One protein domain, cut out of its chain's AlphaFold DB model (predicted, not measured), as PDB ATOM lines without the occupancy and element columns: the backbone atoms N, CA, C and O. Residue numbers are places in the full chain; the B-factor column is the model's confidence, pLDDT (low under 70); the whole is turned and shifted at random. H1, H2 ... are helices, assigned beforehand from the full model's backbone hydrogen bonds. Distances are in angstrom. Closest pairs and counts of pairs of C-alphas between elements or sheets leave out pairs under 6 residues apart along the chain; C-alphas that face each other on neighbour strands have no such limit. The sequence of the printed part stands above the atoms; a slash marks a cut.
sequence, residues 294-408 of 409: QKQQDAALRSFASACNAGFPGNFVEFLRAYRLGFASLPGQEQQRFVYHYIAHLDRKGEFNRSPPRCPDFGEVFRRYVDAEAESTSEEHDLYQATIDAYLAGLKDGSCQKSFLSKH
ATOM      1  N   GLN A 294      26.848  28.070  74.173       86.00
ATOM      2  CA  GLN A 294      27.684  26.887  73.966       86.00
ATOM      3  C   GLN A 294      28.952  27.253  73.197       86.00
ATOM      4  O   GLN A 294      30.028  26.845  73.614       86.00
ATOM      5  N   LYS A 295      28.854  28.094  72.158       83.06
ATOM      6  CA  LYS A 295      30.024  28.596  71.418       83.06
ATOM      7  C   LYS A 295      31.007  29.340  72.320       83.06
ATOM      8  O   LYS A 295      32.213  29.129  72.224       83.06
ATOM      9  N   GLN A 296      30.507  30.167  73.236       82.00
ATOM     10  CA  GLN A 296      31.340  30.868  74.217       82.00
ATOM     11  C   GLN A 296      32.025  29.903  75.191       82.00
ATOM     12  O   GLN A 296      33.204  30.066  75.501       82.00
ATOM     13  N   GLN A 297      31.310  28.879  75.663       83.44
ATOM     14  CA  GLN A 297      31.885  27.842  76.521       83.44
ATOM     15  C   GLN A 297      32.960  27.027  75.785       83.44
ATOM     16  O   GLN A 297      34.019  26.747  76.342       83.44
ATOM     17  N   ASP A 298      32.703  26.697  74.528       82.00
ATOM     18  CA  ASP A 298      33.595  25.991  73.617       82.00
ATOM     19  C   ASP A 298      34.876  26.794  73.337       82.00
ATOM     20  O   ASP A 298      35.990  26.270  73.419       82.00
ATOM     21  N   ALA A 299      34.737  28.096  73.083       80.75
ATOM     22  CA  ALA A 299      35.861  29.009  72.935       80.75
ATOM     23  C   ALA A 299      36.680  29.121  74.233       80.75
ATOM     24  O   ALA A 299      37.911  29.069  74.185       80.75
ATOM     25  N   ALA A 300      36.019  29.164  75.395       84.06
ATOM     26  CA  ALA A 300      36.695  29.127  76.688       84.06
ATOM     27  C   ALA A 300      37.468  27.815  76.903       84.06
ATOM     28  O   ALA A 300      38.593  27.849  77.397       84.06
ATOM     29  N   LEU A 301      36.906  26.666  76.507       83.88
ATOM     30  CA  LEU A 301      37.585  25.366  76.578       83.88
ATOM     31  C   LEU A 301      38.846  25.329  75.702       83.88
ATOM     32  O   LEU A 301      39.861  24.790  76.143       83.88
ATOM     33  N   ARG A 302      38.830  25.940  74.505       78.81
ATOM     34  CA  ARG A 302      40.036  26.062  73.658       78.81
ATOM     35  C   ARG A 302      41.115  26.889  74.330       78.81
ATOM     36  O   ARG A 302      42.255  26.438  74.430       78.81
ATOM     37  N   SER A 303      40.759  28.085  74.794       82.06
ATOM     38  CA  SER A 303      41.720  28.967  75.450       82.06
ATOM     39  C   SER A 303      42.271  28.320  76.725       82.06
ATOM     40  O   SER A 303      43.464  28.441  76.994       82.06
ATOM     41  N   PHE A 304      41.453  27.548  77.451       85.56
ATOM     42  CA  PHE A 304      41.901  26.764  78.600       85.56
ATOM     43  C   PHE A 304      42.888  25.662  78.201       85.56
ATOM     44  O   PHE A 304      43.968  25.587  78.774       85.56
ATOM     45  N   ALA A 305      42.576  24.843  77.191       80.81
ATOM     46  CA  ALA A 305      43.486  23.801  76.712       80.81
ATOM     47  C   ALA A 305      44.820  24.385  76.213       80.81
ATOM     48  O   ALA A 305      45.887  23.854  76.518       80.81
ATOM     49  N   SER A 306      44.774  25.520  75.508       79.19
ATOM     50  CA  SER A 306      45.968  26.260  75.089       79.19
ATOM     51  C   SER A 306      46.775  26.763  76.287       79.19
ATOM     52  O   SER A 306      47.999  26.638  76.303       79.19
ATOM     53  N   ALA A 307      46.106  27.293  77.314       80.69
ATOM     54  CA  ALA A 307      46.757  27.711  78.547       80.69
ATOM     55  C   ALA A 307      47.404  26.517  79.270       80.69
ATOM     56  O   ALA A 307      48.556  26.613  79.689       80.69
ATOM     57  N   CYS A 308      46.724  25.370  79.365       81.06
ATOM     58  CA  CYS A 308      47.275  24.145  79.954       81.06
ATOM     59  C   CYS A 308      48.514  23.651  79.198       81.06
ATOM     60  O   CYS A 308      49.513  23.314  79.826       81.06
ATOM     61  N   ASN A 309      48.499  23.689  77.862       75.94
ATOM     62  CA  ASN A 309      49.673  23.367  77.043       75.94
ATOM     63  C   ASN A 309      50.843  24.338  77.280       75.94
ATOM     64  O   ASN A 309      52.002  23.957  77.131       75.94
ATOM     65  N   ALA A 310      50.552  25.578  77.677       73.94
ATOM     66  CA  ALA A 310      51.547  26.558  78.107       73.94
ATOM     67  C   ALA A 310      51.993  26.383  79.577       73.94
ATOM     68  O   ALA A 310      52.835  27.148  80.043       73.94
ATOM     69  N   GLY A 311      51.465  25.385  80.298       77.12
ATOM     70  CA  GLY A 311      51.805  25.081  81.690       77.12
ATOM     71  C   GLY A 311      50.854  25.675  82.734       77.12
ATOM     72  O   GLY A 311      51.216  25.728  83.908       77.12
ATOM     73  N   PHE A 312      49.663  26.145  82.341       80.56
ATOM     74  CA  PHE A 312      48.668  26.684  83.274       80.56
ATOM     75  C   PHE A 312      48.220  25.617  84.294       80.56
ATOM     76  O   PHE A 312      47.674  24.591  83.884       80.56
ATOM     77  N   PRO A 313      48.393  25.861  85.609       77.56
ATOM     78  CA  PRO A 313      48.114  24.863  86.643       77.56
ATOM     79  C   PRO A 313      46.691  24.946  87.225       77.56
ATOM     80  O   PRO A 313      46.337  24.139  88.084       77.56
ATOM     81  N   GLY A 314      45.890  25.941  86.826       77.88
ATOM     82  CA  GLY A 314      44.540  26.156  87.357       77.88
ATOM     83  C   GLY A 314      43.486  25.231  86.742       77.88
ATOM     84  O   GLY A 314      43.732  24.524  85.765       77.88
ATOM     85  N   ASN A 315      42.275  25.248  87.303       84.12
ATOM     86  CA  ASN A 315      41.142  24.482  86.775       84.12
ATOM     87  C   ASN A 315      40.282  25.310  85.798       84.12
ATOM     88  O   ASN A 315      40.374  26.537  85.727       84.12
ATOM     89  N   PHE A 316      39.400  24.629  85.060       83.38
ATOM     90  CA  PHE A 316      38.545  25.275  84.062       83.38
ATOM     91  C   PHE A 316      37.583  26.315  84.660       83.38
ATOM     92  O   PHE A 316      37.272  27.303  84.003       83.38
ATOM     93  N   VAL A 317      37.121  26.137  85.903       85.69
ATOM     94  CA  VAL A 317      36.173  27.069  86.543       85.69
ATOM     95  C   VAL A 317      36.835  28.421  86.812       85.69
ATOM     96  O   VAL A 317      36.236  29.461  86.540       85.69
ATOM     97  N   GLU A 318      38.074  28.418  87.304       83.75
ATOM     98  CA  GLU A 318      38.878  29.630  87.506       83.75
ATOM     99  C   GLU A 318      39.190  30.318  86.178       83.75
ATOM    100  O   GLU A 318      39.017  31.531  86.043       83.75
ATOM    101  N   PHE A 319      39.575  29.530  85.171       87.19
ATOM    102  CA  PHE A 319      39.828  30.034  83.828       87.19
ATOM    103  C   PHE A 319      38.586  30.696  83.220       87.19
ATOM    104  O   PHE A 319      38.655  31.810  82.703       87.19
ATOM    105  N   LEU A 320      37.422  30.053  83.340       85.12
ATOM    106  CA  LEU A 320      36.158  30.551  82.805       85.12
ATOM    107  C   LEU A 320      35.736  31.882  83.448       85.12
ATOM    108  O   LEU A 320      35.111  32.707  82.781       85.12
ATOM    109  N   ARG A 321      36.087  32.131  84.720       85.06
ATOM    110  CA  ARG A 321      35.870  33.442  85.357       85.06
ATOM    111  C   ARG A 321      36.692  34.534  84.678       85.06
ATOM    112  O   ARG A 321      36.113  35.551  84.315       85.06
ATOM    113  N   ALA A 322      37.992  34.316  84.466       83.88
ATOM    114  CA  ALA A 322      38.842  35.264  83.734       83.88
ATOM    115  C   ALA A 322      38.340  35.473  82.298       83.88
ATOM    116  O   ALA A 322      38.216  36.605  81.836       83.88
ATOM    117  N   TYR A 323      37.964  34.381  81.627       85.19
ATOM    118  CA  TYR A 323      37.401  34.396  80.278       85.19
ATOM    119  C   TYR A 323      36.198  35.341  80.165       85.19
ATOM    120  O   TYR A 323      36.161  36.200  79.287       85.19
ATOM    121  N   ARG A 324      35.257  35.242  81.113       84.00
ATOM    122  CA  ARG A 324      34.063  36.102  81.191       84.00
ATOM    123  C   ARG A 324      34.354  37.553  81.576       84.00
ATOM    124  O   ARG A 324      33.523  38.410  81.305       84.00
ATOM    125  N   LEU A 325      35.498  37.830  82.201       85.19
ATOM    126  CA  LEU A 325      35.932  39.183  82.566       85.19
ATOM    127  C   LEU A 325      36.619  39.932  81.411       85.19
ATOM    128  O   LEU A 325      37.076  41.049  81.619       85.19
ATOM    129  N   GLY A 326      36.702  39.343  80.214       84.19
ATOM    130  CA  GLY A 326      37.311  39.983  79.042       84.19
ATOM    131  C   GLY A 326      38.654  39.388  78.620       84.19
ATOM    132  O   GLY A 326      39.266  39.876  77.675       84.19
ATOM    133  N   PHE A 327      39.114  38.294  79.235       85.25
ATOM    134  CA  PHE A 327      40.322  37.610  78.753       85.25
ATOM    135  C   PHE A 327      40.153  37.135  77.298       85.25
ATOM    136  O   PHE A 327      41.094  37.178  76.513       85.25
ATOM    137  N   ALA A 328      38.929  36.757  76.910       81.25
ATOM    138  CA  ALA A 328      38.590  36.359  75.545       81.25
ATOM    139  C   ALA A 328      38.788  37.467  74.497       81.25
ATOM    140  O   ALA A 328      39.023  37.160  73.332       81.25
ATOM    141  N   SER A 329      38.671  38.738  74.897       83.25
ATOM    142  CA  SER A 329      38.820  39.885  73.992       83.25
ATOM    143  C   SER A 329      40.270  40.315  73.778       83.25
ATOM    144  O   SER A 329      40.521  41.138  72.902       83.25
ATOM    145  N   LEU A 330      41.223  39.765  74.535       80.44
ATOM    146  CA  LEU A 330      42.638  40.047  74.315       80.44
ATOM    147  C   LEU A 330      43.128  39.379  73.017       80.44
ATOM    148  O   LEU A 330      42.748  38.234  72.742       80.44
ATOM    149  N   PRO A 331      44.033  40.010  72.252       80.38
ATOM    150  CA  PRO A 331      44.813  39.349  71.212       80.38
ATOM    151  C   PRO A 331      45.499  38.071  71.722       80.38
ATOM    152  O   PRO A 331      45.957  38.006  72.862       80.38
ATOM    153  N   GLY A 332      45.644  37.050  70.869       76.38
ATOM    154  CA  GLY A 332      46.194  35.746  71.280       76.38
ATOM    155  C   GLY A 332      47.587  35.816  71.926       76.38
ATOM    156  O   GLY A 332      47.860  35.102  72.891       76.38
ATOM    157  N   GLN A 333      48.452  36.728  71.464       76.12
ATOM    158  CA  GLN A 333      49.757  36.960  72.093       76.12
ATOM    159  C   GLN A 333      49.628  37.528  73.513       76.12
ATOM    160  O   GLN A 333      50.400  37.152  74.392       76.12
ATOM    161  N   GLU A 334      48.651  38.398  73.760       80.31
ATOM    162  CA  GLU A 334      48.391  38.974  75.082       80.31
ATOM    163  C   GLU A 334      47.765  37.950  76.027       80.31
ATOM    164  O   GLU A 334      48.205  37.833  77.169       80.31
ATOM    165  N   GLN A 335      46.839  37.119  75.533       82.31
ATOM    166  CA  GLN A 335      46.317  35.972  76.284       82.31
ATOM    167  C   GLN A 335      47.458  35.069  76.767       82.31
ATOM    168  O   GLN A 335      47.539  34.721  77.946       82.31
ATOM    169  N   GLN A 336      48.377  34.716  75.864       79.75
ATOM    170  CA  GLN A 336      49.517  33.864  76.181       79.75
ATOM    171  C   GLN A 336      50.492  34.542  77.157       79.75
ATOM    172  O   GLN A 336      50.951  33.912  78.111       79.75
ATOM    173  N   ARG A 337      50.775  35.837  76.965       79.81
ATOM    174  CA  ARG A 337      51.584  36.640  77.894       79.81
ATOM    175  C   ARG A 337      50.980  36.673  79.293       79.81
ATOM    176  O   ARG A 337      51.710  36.472  80.262       79.81
ATOM    177  N   PHE A 338      49.667  36.852  79.402       84.19
ATOM    178  CA  PHE A 338      48.973  36.841  80.684       84.19
ATOM    179  C   PHE A 338      49.053  35.470  81.372       84.19
ATOM    180  O   PHE A 338      49.331  35.394  82.570       84.19
ATOM    181  N   VAL A 339      48.890  34.371  80.623       84.19
ATOM    182  CA  VAL A 339      49.077  33.009  81.161       84.19
ATOM    183  C   VAL A 339      50.489  32.835  81.727       84.19
ATOM    184  O   VAL A 339      50.640  32.358  82.852       84.19
ATOM    185  N   TYR A 340      51.524  33.274  81.005       81.75
ATOM    186  CA  TYR A 340      52.903  33.214  81.500       81.75
ATOM    187  C   TYR A 340      53.141  34.094  82.723       81.75
ATOM    188  O   TYR A 340      53.813  33.662  83.659       81.75
ATOM    189  N   HIS A 341      52.558  35.291  82.758       81.12
ATOM    190  CA  HIS A 341      52.622  36.150  83.932       81.12
ATOM    191  C   HIS A 341      52.016  35.465  85.165       81.12
ATOM    192  O   HIS A 341      52.629  35.445  86.232       81.12
ATOM    193  N   TYR A 342      50.841  34.848  85.018       83.75
ATOM    194  CA  TYR A 342      50.211  34.112  86.111       83.75
ATOM    195  C   TYR A 342      51.089  32.957  86.614       83.75
ATOM    196  O   TYR A 342      51.277  32.806  87.822       83.75
ATOM    197  N   ILE A 343      51.676  32.180  85.700       80.88
ATOM    198  CA  ILE A 343      52.601  31.087  86.039       80.88
ATOM    199  C   ILE A 343      53.823  31.623  86.802       80.88
ATOM    200  O   ILE A 343      54.162  31.098  87.863       80.88
ATOM    201  N   ALA A 344      54.444  32.701  86.317       77.19
ATOM    202  CA  ALA A 344      55.591  33.332  86.968       77.19
ATOM    203  C   ALA A 344      55.245  33.866  88.371       77.19
ATOM    204  O   ALA A 344      56.043  33.752  89.304       77.19
ATOM    205  N   HIS A 345      54.040  34.409  88.548       79.19
ATOM    206  CA  HIS A 345      53.555  34.880  89.846       79.19
ATOM    207  C   HIS A 345      53.380  33.740  90.856       79.19
ATOM    208  O   HIS A 345      53.753  33.888  92.024       79.19
ATOM    209  N   LEU A 346      52.854  32.591  90.416       78.06
ATOM    210  CA  LEU A 346      52.751  31.386  91.247       78.06
ATOM    211  C   LEU A 346      54.127  30.841  91.649       78.06
ATOM    212  O   LEU A 346      54.321  30.463  92.809       78.06
ATOM    213  N   ASP A 347      55.077  30.825  90.714       78.38
ATOM    214  CA  ASP A 347      56.442  30.353  90.957       78.38
ATOM    215  C   ASP A 347      57.188  31.262  91.947       78.38
ATOM    216  O   ASP A 347      57.703  30.792  92.962       78.38
ATOM    217  N   ARG A 348      57.130  32.591  91.754       77.44
ATOM    218  CA  ARG A 348      57.761  33.580  92.652       77.44
ATOM    219  C   ARG A 348      57.279  33.465  94.098       77.44
ATOM    220  O   ARG A 348      58.043  33.723  95.028       77.44
ATOM    221  N   LYS A 349      56.013  33.097  94.305       77.00
ATOM    222  CA  LYS A 349      55.441  32.903  95.646       77.00
ATOM    223  C   LYS A 349      55.696  31.506  96.226       77.00
ATOM    224  O   LYS A 349      55.341  31.256  97.378       77.00
ATOM    225  N   GLY A 350      56.331  30.607  95.470       75.19
ATOM    226  CA  GLY A 350      56.569  29.222  95.876       75.19
ATOM    227  C   GLY A 350      55.275  28.418  96.010       75.19
ATOM    228  O   GLY A 350      55.187  27.502  96.830       75.19
ATOM    229  N   GLU A 351      54.243  28.794  95.257       72.00
ATOM    230  CA  GLU A 351      52.900  28.221  95.373       72.00
ATOM    231  C   GLU A 351      52.540  27.271  94.238       72.00
ATOM    232  O   GLU A 351      51.558  26.546  94.358       72.00
ATOM    233  N   PHE A 352      53.366  27.208  93.194       66.44
ATOM    234  CA  PHE A 352      53.158  26.343  92.032       66.44
ATOM    235  C   PHE A 352      52.940  24.860  92.400       66.44
ATOM    236  O   PHE A 352      52.117  24.186  91.795       66.44
ATOM    237  N   ASN A 353      53.615  24.368  93.449       65.62
ATOM    238  CA  ASN A 353      53.510  22.977  93.919       65.62
ATOM    239  C   ASN A 353      52.589  22.792  95.144       65.62
ATOM    240  O   ASN A 353      52.575  21.716  95.745       65.62
ATOM    241  N   ARG A 354      51.869  23.831  95.590       62.78
ATOM    242  CA  ARG A 354      50.972  23.731  96.752       62.78
ATOM    243  C   ARG A 354      49.564  23.368  96.301       62.78
ATOM    244  O   ARG A 354      49.024  23.991  95.399       62.78
ATOM    245  N   SER A 355      48.954  22.402  96.984       55.47
ATOM    246  CA  SER A 355      47.557  22.031  96.766       55.47
ATOM    247  C   SER A 355      46.759  22.207  98.068       55.47
ATOM    248  O   SER A 355      47.018  21.468  99.024       55.47
ATOM    249  N   PRO A 356      45.833  23.185  98.161       56.78
ATOM    250  CA  PRO A 356      45.536  24.221  97.167       56.78
ATOM    251  C   PRO A 356      46.571  25.372  97.188       56.78
ATOM    252  O   PRO A 356      47.192  25.624  98.231       56.78
ATOM    253  N   PRO A 357      46.758  26.099  96.071       59.19
ATOM    254  CA  PRO A 357      47.517  27.345  96.069       59.19
ATOM    255  C   PRO A 357      46.866  28.362  97.021       59.19
ATOM    256  O   PRO A 357      45.650  28.362  97.207       59.19
ATOM    257  N   ARG A 358      47.664  29.234  97.648       63.22
ATOM    258  CA  ARG A 358      47.159  30.366  98.458       63.22
ATOM    259  C   ARG A 358      47.021  31.651  97.631       63.22
ATOM    260  O   ARG A 358      46.656  32.696  98.169       63.22
ATOM    261  N   CYS A 359      47.344  31.577  96.347       61.53
ATOM    262  CA  CYS A 359      47.393  32.689  95.427       61.53
ATOM    263  C   CYS A 359      45.975  33.090  95.011       61.53
ATOM    264  O   CYS A 359      45.068  32.258  95.077       61.53
ATOM    265  N   PRO A 360      45.776  34.347  94.572       68.62
ATOM    266  CA  PRO A 360      44.505  34.771  94.005       68.62
ATOM    267  C   PRO A 360      44.136  33.864  92.833       68.62
ATOM    268  O   PRO A 360      45.023  33.453  92.076       68.62
ATOM    269  N   ASP A 361      42.843  33.573  92.683       81.12
ATOM    270  CA  ASP A 361      42.373  32.798  91.536       81.12
ATOM    271  C   ASP A 361      42.733  33.517  90.219       81.12
ATOM    272  O   ASP A 361      42.934  34.736  90.186       81.12
ATOM    273  N   PHE A 362      42.855  32.764  89.122       82.62
ATOM    274  CA  PHE A 362      43.258  33.309  87.819       82.62
ATOM    275  C   PHE A 362      42.385  34.493  87.366       82.62
ATOM    276  O   PHE A 362      42.892  35.455  86.788       82.62
ATOM    277  N   GLY A 363      41.085  34.457  87.672       82.12
ATOM    278  CA  GLY A 363      40.151  35.542  87.378       82.12
ATOM    279  C   GLY A 363      40.396  36.795  88.214       82.12
ATOM    280  O   GLY A 363      40.238  37.901  87.710       82.12
ATOM    281  N   GLU A 364      40.811  36.652  89.468       83.75
ATOM    282  CA  GLU A 364      41.185  37.770  90.329       83.75
ATOM    283  C   GLU A 364      42.492  38.420  89.869       83.75
ATOM    284  O   GLU A 364      42.572  39.648  89.816       83.75
ATOM    285  N   VAL A 365      43.495  37.620  89.485       82.94
ATOM    286  CA  VAL A 365      44.728  38.154  88.881       82.94
ATOM    287  C   VAL A 365      44.405  38.892  87.584       82.94
ATOM    288  O   VAL A 365      44.940  39.973  87.353       82.94
ATOM    289  N   PHE A 366      43.494  38.350  86.770       83.62
ATOM    290  CA  PHE A 366      43.095  38.980  85.515       83.62
ATOM    291  C   PHE A 366      42.332  40.286  85.731       83.62
ATOM    292  O   PHE A 366      42.611  41.276  85.068       83.62
ATOM    293  N   ARG A 367      41.420  40.330  86.707       83.31
ATOM    294  CA  ARG A 367      40.706  41.562  87.058       83.31
ATOM    295  C   ARG A 367      41.676  42.681  87.430       83.31
ATOM    296  O   ARG A 367      41.583  43.760  86.874       83.31
ATOM    297  N   ARG A 368      42.656  42.386  88.294       81.81
ATOM    298  CA  ARG A 368      43.688  43.361  88.686       81.81
ATOM    299  C   ARG A 368      44.517  43.839  87.498       81.81
ATOM    300  O   ARG A 368      44.898  44.997  87.469       81.81
ATOM    301  N   TYR A 369      44.796  42.955  86.540       78.50
ATOM    302  CA  TYR A 369      45.473  43.332  85.299       78.50
ATOM    303  C   TYR A 369      44.647  44.342  84.490       78.50
ATOM    304  O   TYR A 369      45.176  45.375  84.098       78.50
ATOM    305  N   VAL A 370      43.353  44.073  84.294       78.12
ATOM    306  CA  VAL A 370      42.443  44.982  83.577       78.12
ATOM    307  C   VAL A 370      42.299  46.319  84.309       78.12
ATOM    308  O   VAL A 370      42.359  47.370  83.675       78.12
ATOM    309  N   ASP A 371      42.158  46.286  85.636       78.25
ATOM    310  CA  ASP A 371      42.061  47.489  86.466       78.25
ATOM    311  C   ASP A 371      43.356  48.326  86.365       78.25
ATOM    312  O   ASP A 371      43.294  49.534  86.142       78.25
ATOM    313  N   ALA A 372      44.533  47.690  86.423       72.19
ATOM    314  CA  ALA A 372      45.827  48.365  86.306       72.19
ATOM    315  C   ALA A 372      46.076  48.966  84.908       72.19
ATOM    316  O   ALA A 372      46.628  50.064  84.801       72.19
ATOM    317  N   GLU A 373      45.654  48.291  83.831       69.06
ATOM    318  CA  GLU A 373      45.688  48.876  82.481       69.06
ATOM    319  C   GLU A 373      44.760  50.089  82.359       69.06
ATOM    320  O   GLU A 373      45.147  51.102  81.774       69.06
ATOM    321  N   ALA A 374      43.555  50.016  82.930       62.16
ATOM    322  CA  ALA A 374      42.593  51.112  82.899       62.16
ATOM    323  C   ALA A 374      43.059  52.332  83.717       62.16
ATOM    324  O   ALA A 374      42.762  53.471  83.352       62.16
ATOM    325  N   GLU A 375      43.797  52.106  84.806       61.50
ATOM    326  CA  GLU A 375      44.292  53.157  85.701       61.50
ATOM    327  C   GLU A 375      45.617  53.801  85.240       61.50
ATOM    328  O   GLU A 375      45.982  54.860  85.751       61.50
ATOM    329  N   SER A 376      46.307  53.240  84.233       51.22
ATOM    330  CA  SER A 376      47.475  53.849  83.566       51.22
ATOM    331  C   SER A 376      48.545  54.397  84.537       51.22
ATOM    332  O   SER A 376      49.106  55.480  84.327       51.22
ATOM    333  N   THR A 377      48.881  53.672  85.605       56.38
ATOM    334  CA  THR A 377      50.069  54.014  86.405       56.38
ATOM    335  C   THR A 377      51.272  53.241  85.862       56.38
ATOM    336  O   THR A 377      51.284  52.012  85.838       56.38
ATOM    337  N   SER A 378      52.279  53.957  85.345       60.25
ATOM    338  CA  SER A 378      53.372  53.335  84.577       60.25
ATOM    339  C   SER A 378      54.185  52.318  85.388       60.25
ATOM    340  O   SER A 378      54.691  51.364  84.815       60.25
ATOM    341  N   GLU A 379      54.276  52.466  86.714       67.31
ATOM    342  CA  GLU A 379      55.104  51.593  87.559       67.31
ATOM    343  C   GLU A 379      54.593  50.147  87.661       67.31
ATOM    344  O   GLU A 379      55.401  49.217  87.617       67.31
ATOM    345  N   GLU A 380      53.280  49.922  87.784       62.56
ATOM    346  CA  GLU A 380      52.745  48.554  87.855       62.56
ATOM    347  C   GLU A 380      52.815  47.856  86.495       62.56
ATOM    348  O   GLU A 380      53.165  46.675  86.423       62.56
ATOM    349  N   HIS A 381      52.569  48.601  85.415       63.47
ATOM    350  CA  HIS A 381      52.714  48.101  84.052       63.47
ATOM    351  C   HIS A 381      54.179  47.759  83.717       63.47
ATOM    352  O   HIS A 381      54.457  46.692  83.169       63.47
ATOM    353  N   ASP A 382      55.139  48.599  84.121       70.25
ATOM    354  CA  ASP A 382      56.572  48.346  83.924       70.25
ATOM    355  C   ASP A 382      57.050  47.124  84.725       70.25
ATOM    356  O   ASP A 382      57.817  46.295  84.222       70.25
ATOM    357  N   LEU A 383      56.564  46.958  85.961       69.69
ATOM    358  CA  LEU A 383      56.870  45.790  86.790       69.69
ATOM    359  C   LEU A 383      56.280  44.499  86.198       69.69
ATOM    360  O   LEU A 383      56.927  43.443  86.227       69.69
ATOM    361  N   TYR A 384      55.069  44.585  85.647       66.88
ATOM    362  CA  TYR A 384      54.409  43.495  84.934       66.88
ATOM    363  C   TYR A 384      55.230  43.073  83.708       66.88
ATOM    364  O   TYR A 384      55.585  41.898  83.559       66.88
ATOM    365  N   GLN A 385      55.621  44.046  82.887       68.44
ATOM    366  CA  GLN A 385      56.388  43.825  81.667       68.44
ATOM    367  C   GLN A 385      57.777  43.232  81.967       68.44
ATOM    368  O   GLN A 385      58.169  42.238  81.353       68.44
ATOM    369  N   ALA A 386      58.467  43.735  82.995       76.25
ATOM    370  CA  ALA A 386      59.751  43.196  83.446       76.25
ATOM    371  C   ALA A 386      59.654  41.739  83.941       76.25
ATOM    372  O   ALA A 386      60.559  40.934  83.702       76.25
ATOM    373  N   THR A 387      58.554  41.377  84.609       68.75
ATOM    374  CA  THR A 387      58.328  40.008  85.103       68.75
ATOM    375  C   THR A 387      58.113  39.030  83.946       68.75
ATOM    376  O   THR A 387      58.680  37.934  83.952       68.75
ATOM    377  N   ILE A 388      57.349  39.435  82.925       65.50
ATOM    378  CA  ILE A 388      57.144  38.642  81.704       65.50
ATOM    379  C   ILE A 388      58.464  38.438  80.965       65.50
ATOM    380  O   ILE A 388      58.800  37.307  80.614       65.50
ATOM    381  N   ASP A 389      59.223  39.511  80.745       73.75
ATOM    382  CA  ASP A 389      60.455  39.444  79.961       73.75
ATOM    383  C   ASP A 389      61.518  38.580  80.653       73.75
ATOM    384  O   ASP A 389      62.196  37.793  79.988       73.75
ATOM    385  N   ALA A 390      61.604  38.630  81.988       73.25
ATOM    386  CA  ALA A 390      62.474  37.752  82.768       73.25
ATOM    387  C   ALA A 390      62.086  36.267  82.635       73.25
ATOM    388  O   ALA A 390      62.954  35.414  82.436       73.25
ATOM    389  N   TYR A 391      60.789  35.947  82.699       66.25
ATOM    390  CA  TYR A 391      60.302  34.573  82.546       66.25
ATOM    391  C   TYR A 391      60.521  34.039  81.119       66.25
ATOM    392  O   TYR A 391      61.056  32.944  80.931       66.25
ATOM    393  N   LEU A 392      60.184  34.835  80.098       67.75
ATOM    394  CA  LEU A 392      60.387  34.473  78.691       67.75
ATOM    395  C   LEU A 392      61.873  34.323  78.333       67.75
ATOM    396  O   LEU A 392      62.223  33.444  77.542       67.75
ATOM    397  N   ALA A 393      62.755  35.143  78.913       74.38
ATOM    398  CA  ALA A 393      64.203  34.990  78.766       74.38
ATOM    399  C   ALA A 393      64.688  33.656  79.351       74.38
ATOM    400  O   ALA A 393      65.480  32.964  78.709       74.38
ATOM    401  N   GLY A 394      64.147  33.251  80.506       67.25
ATOM    402  CA  GLY A 394      64.400  31.939  81.100       67.25
ATOM    403  C   GLY A 394      63.969  30.776  80.200       67.25
ATOM    404  O   GLY A 394      64.692  29.796  80.092       67.25
ATOM    405  N   LEU A 395      62.839  30.884  79.492       63.81
ATOM    406  CA  LEU A 395      62.378  29.836  78.567       63.81
ATOM    407  C   LEU A 395      63.239  29.696  77.299       63.81
ATOM    408  O   LEU A 395      63.358  28.590  76.771       63.81
ATOM    409  N   LYS A 396      63.828  30.794  76.798       61.84
ATOM    410  CA  LYS A 396      64.690  30.794  75.597       61.84
ATOM    411  C   LYS A 396      66.063  30.172  75.840       61.84
ATOM    412  O   LYS A 396      66.689  29.687  74.897       61.84
ATOM    413  N   ASP A 397      66.527  30.167  77.083       62.66
ATOM    414  CA  ASP A 397      67.708  29.414  77.476       62.66
ATOM    415  C   ASP A 397      67.322  27.923  77.521       62.66
ATOM    416  O   ASP A 397      66.717  27.442  78.478       62.66
ATOM    417  N   GLY A 398      67.590  27.179  76.439       46.81
ATOM    418  CA  GLY A 398      67.113  25.798  76.222       46.81
ATOM    419  C   GLY A 398      67.501  24.770  77.303       46.81
ATOM    420  O   GLY A 398      67.039  23.627  77.275       46.81
ATOM    421  N   SER A 399      68.318  25.171  78.280       49.09
ATOM    422  CA  SER A 399      68.601  24.449  79.521       49.09
ATOM    423  C   SER A 399      67.426  24.476  80.523       49.09
ATOM    424  O   SER A 399      67.169  23.480  81.208       49.09
ATOM    425  N   CYS A 400      66.655  25.566  80.568       47.41
ATOM    426  CA  CYS A 400      65.521  25.758  81.473       47.41
ATOM    427  C   CYS A 400      64.230  25.121  80.962       47.41
ATOM    428  O   CYS A 400      63.477  24.593  81.769       47.41
ATOM    429  N   GLN A 401      63.990  25.068  79.650       42.03
ATOM    430  CA  GLN A 401      62.777  24.449  79.100       42.03
ATOM    431  C   GLN A 401      62.693  22.945  79.434       42.03
ATOM    432  O   GLN A 401      61.637  22.443  79.811       42.03
ATOM    433  N   LYS A 402      63.834  22.236  79.387       38.88
ATOM    434  CA  LYS A 402      63.938  20.833  79.820       38.88
ATOM    435  C   LYS A 402      63.851  20.674  81.336       38.88
ATOM    436  O   LYS A 402      63.182  19.757  81.774       38.88
ATOM    437  N   SER A 403      64.479  21.555  82.117       43.38
ATOM    438  CA  SER A 403      64.428  21.545  83.591       43.38
ATOM    439  C   SER A 403      63.028  21.857  84.139       43.38
ATOM    440  O   SER A 403      62.591  21.231  85.099       43.38
ATOM    441  N   PHE A 404      62.313  22.798  83.522       44.09
ATOM    442  CA  PHE A 404      60.961  23.196  83.903       44.09
ATOM    443  C   PHE A 404      59.966  22.089  83.544       44.09
ATOM    444  O   PHE A 404      59.251  21.611  84.414       44.09
ATOM    445  N   LEU A 405      59.992  21.574  82.310       42.69
ATOM    446  CA  LEU A 405      59.127  20.452  81.936       42.69
ATOM    447  C   LEU A 405      59.486  19.161  82.696       42.69
ATOM    448  O   LEU A 405      58.580  18.476  83.143       42.69
ATOM    449  N   SER A 406      60.768  18.852  82.941       40.84
ATOM    450  CA  SER A 406      61.172  17.628  83.662       40.84
ATOM    451  C   SER A 406      60.956  17.673  85.173       40.84
ATOM    452  O   SER A 406      61.008  16.633  85.821       40.84
ATOM    453  N   LYS A 407      60.813  18.859  85.773       43.47
ATOM    454  CA  LYS A 407      60.431  18.989  87.188       43.47
ATOM    455  C   LYS A 407      58.924  18.834  87.394       43.47
ATOM    456  O   LYS A 407      58.502  18.687  88.541       43.47
ATOM    457  N   HIS A 408      58.137  18.913  86.319       43.69
ATOM    458  CA  HIS A 408      56.691  19.131  86.388       43.69
ATOM    459  C   HIS A 408      55.863  18.204  85.470       43.69
ATOM    460  O   HIS A 408      54.642  18.336  85.438       43.69
TER     461      HIS A 408
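Overview. This is residues 294 to 408 of the 409 residues of an uncharacterized protein of Hyaloscypha variabilis F (UniProt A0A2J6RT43). The longest helix, H5, and H4 before it make a V, with H3 in the middle of the domain crossing H5; H2 packs on the first part of H4, and H1 crosses H2 on the far side from the tip of the V. H6 turns off in a corner from the last part of H5; residues 374 to 379 at the tip of the V and residues 396 to 402 stick out. The printed part has 115 residues with six named helices, H1 to H6 in chain order, and no named strand: the class is all helix, with mostly crossed packing. The whole is compact, with a radius of gyration of the C-alphas of 14.2 A, and spans 40 by 35 by 27 A.

Arrangement. H5, residues 378 to 396, touches H3, residues 332 to 348, about perpendicular at 87 degrees; the closest C-alphas, those of His 341 and Ile 388, are 5.6 A apart. H5 and H4, residues 362 to 375, only just touch, with 3 pairs of C-alphas within 8 A, and only at the corner by their tight link; the closest C-alphas are those of Ala 372 and Glu 380, 7.1 A apart. H3 and H4 only just touch, with 3 such pairs, Tyr 342 and Phe 362 being closest at 7.2 A between C-alphas. H4 touches H2, residues 316 to 324, with its residues 362 to 367 alone, at a shallow tilt of 22 degrees, the same way; the C-alphas of Ala 322 and Gly 363 are the closest, 3.9 A apart. H1, residues 294 to 309, touches H2 with its residues 300 to 304 alone, at a steep tilt of 63 degrees; the closest C-alphas, those of Ala 300 and Leu 320, are 6.3 A apart. H1 and H3 are close but not clearly touching, with 6.3 A between the C-alphas of Ala 307 and Val 339. H6, residues 398 to 408, only just touches H5, with 3 pairs within 8 A, only at the corner; the C-alphas of Leu 395 and Gln 401 are closest, at 5.4 A. H6 is apart from H1, H2, H3 and H4. In H1, H2, H3, H4 and H5 every O i to N i+4 pair is within hydrogen-bond range; in H6 6 of 7 are.

Along the chain. H5 is 26.8 A from first to last C-alpha, H3 24.4 A, H1 22.5 A and H4 20.0 A; H6 is 16.0 A and H2 12.1 A. H1 begins at C-alpha 294, (27.684, 26.887, 73.966), and H6 ends at C-alpha 408, (56.691, 19.131, 86.388).

Size, cuts and confidence. The C-alphas of Gln 294 and Ser 399 are the two farthest apart, 41.4 A. The printed part has no cut, and the link from H3 to H4, residues 349 to 361, is long. The mean pLDDT of the printed part is 72.8; residues 352 to 360, 373 to 381 and 394 to 408 are among those under 70, and H6 has a mean of 44.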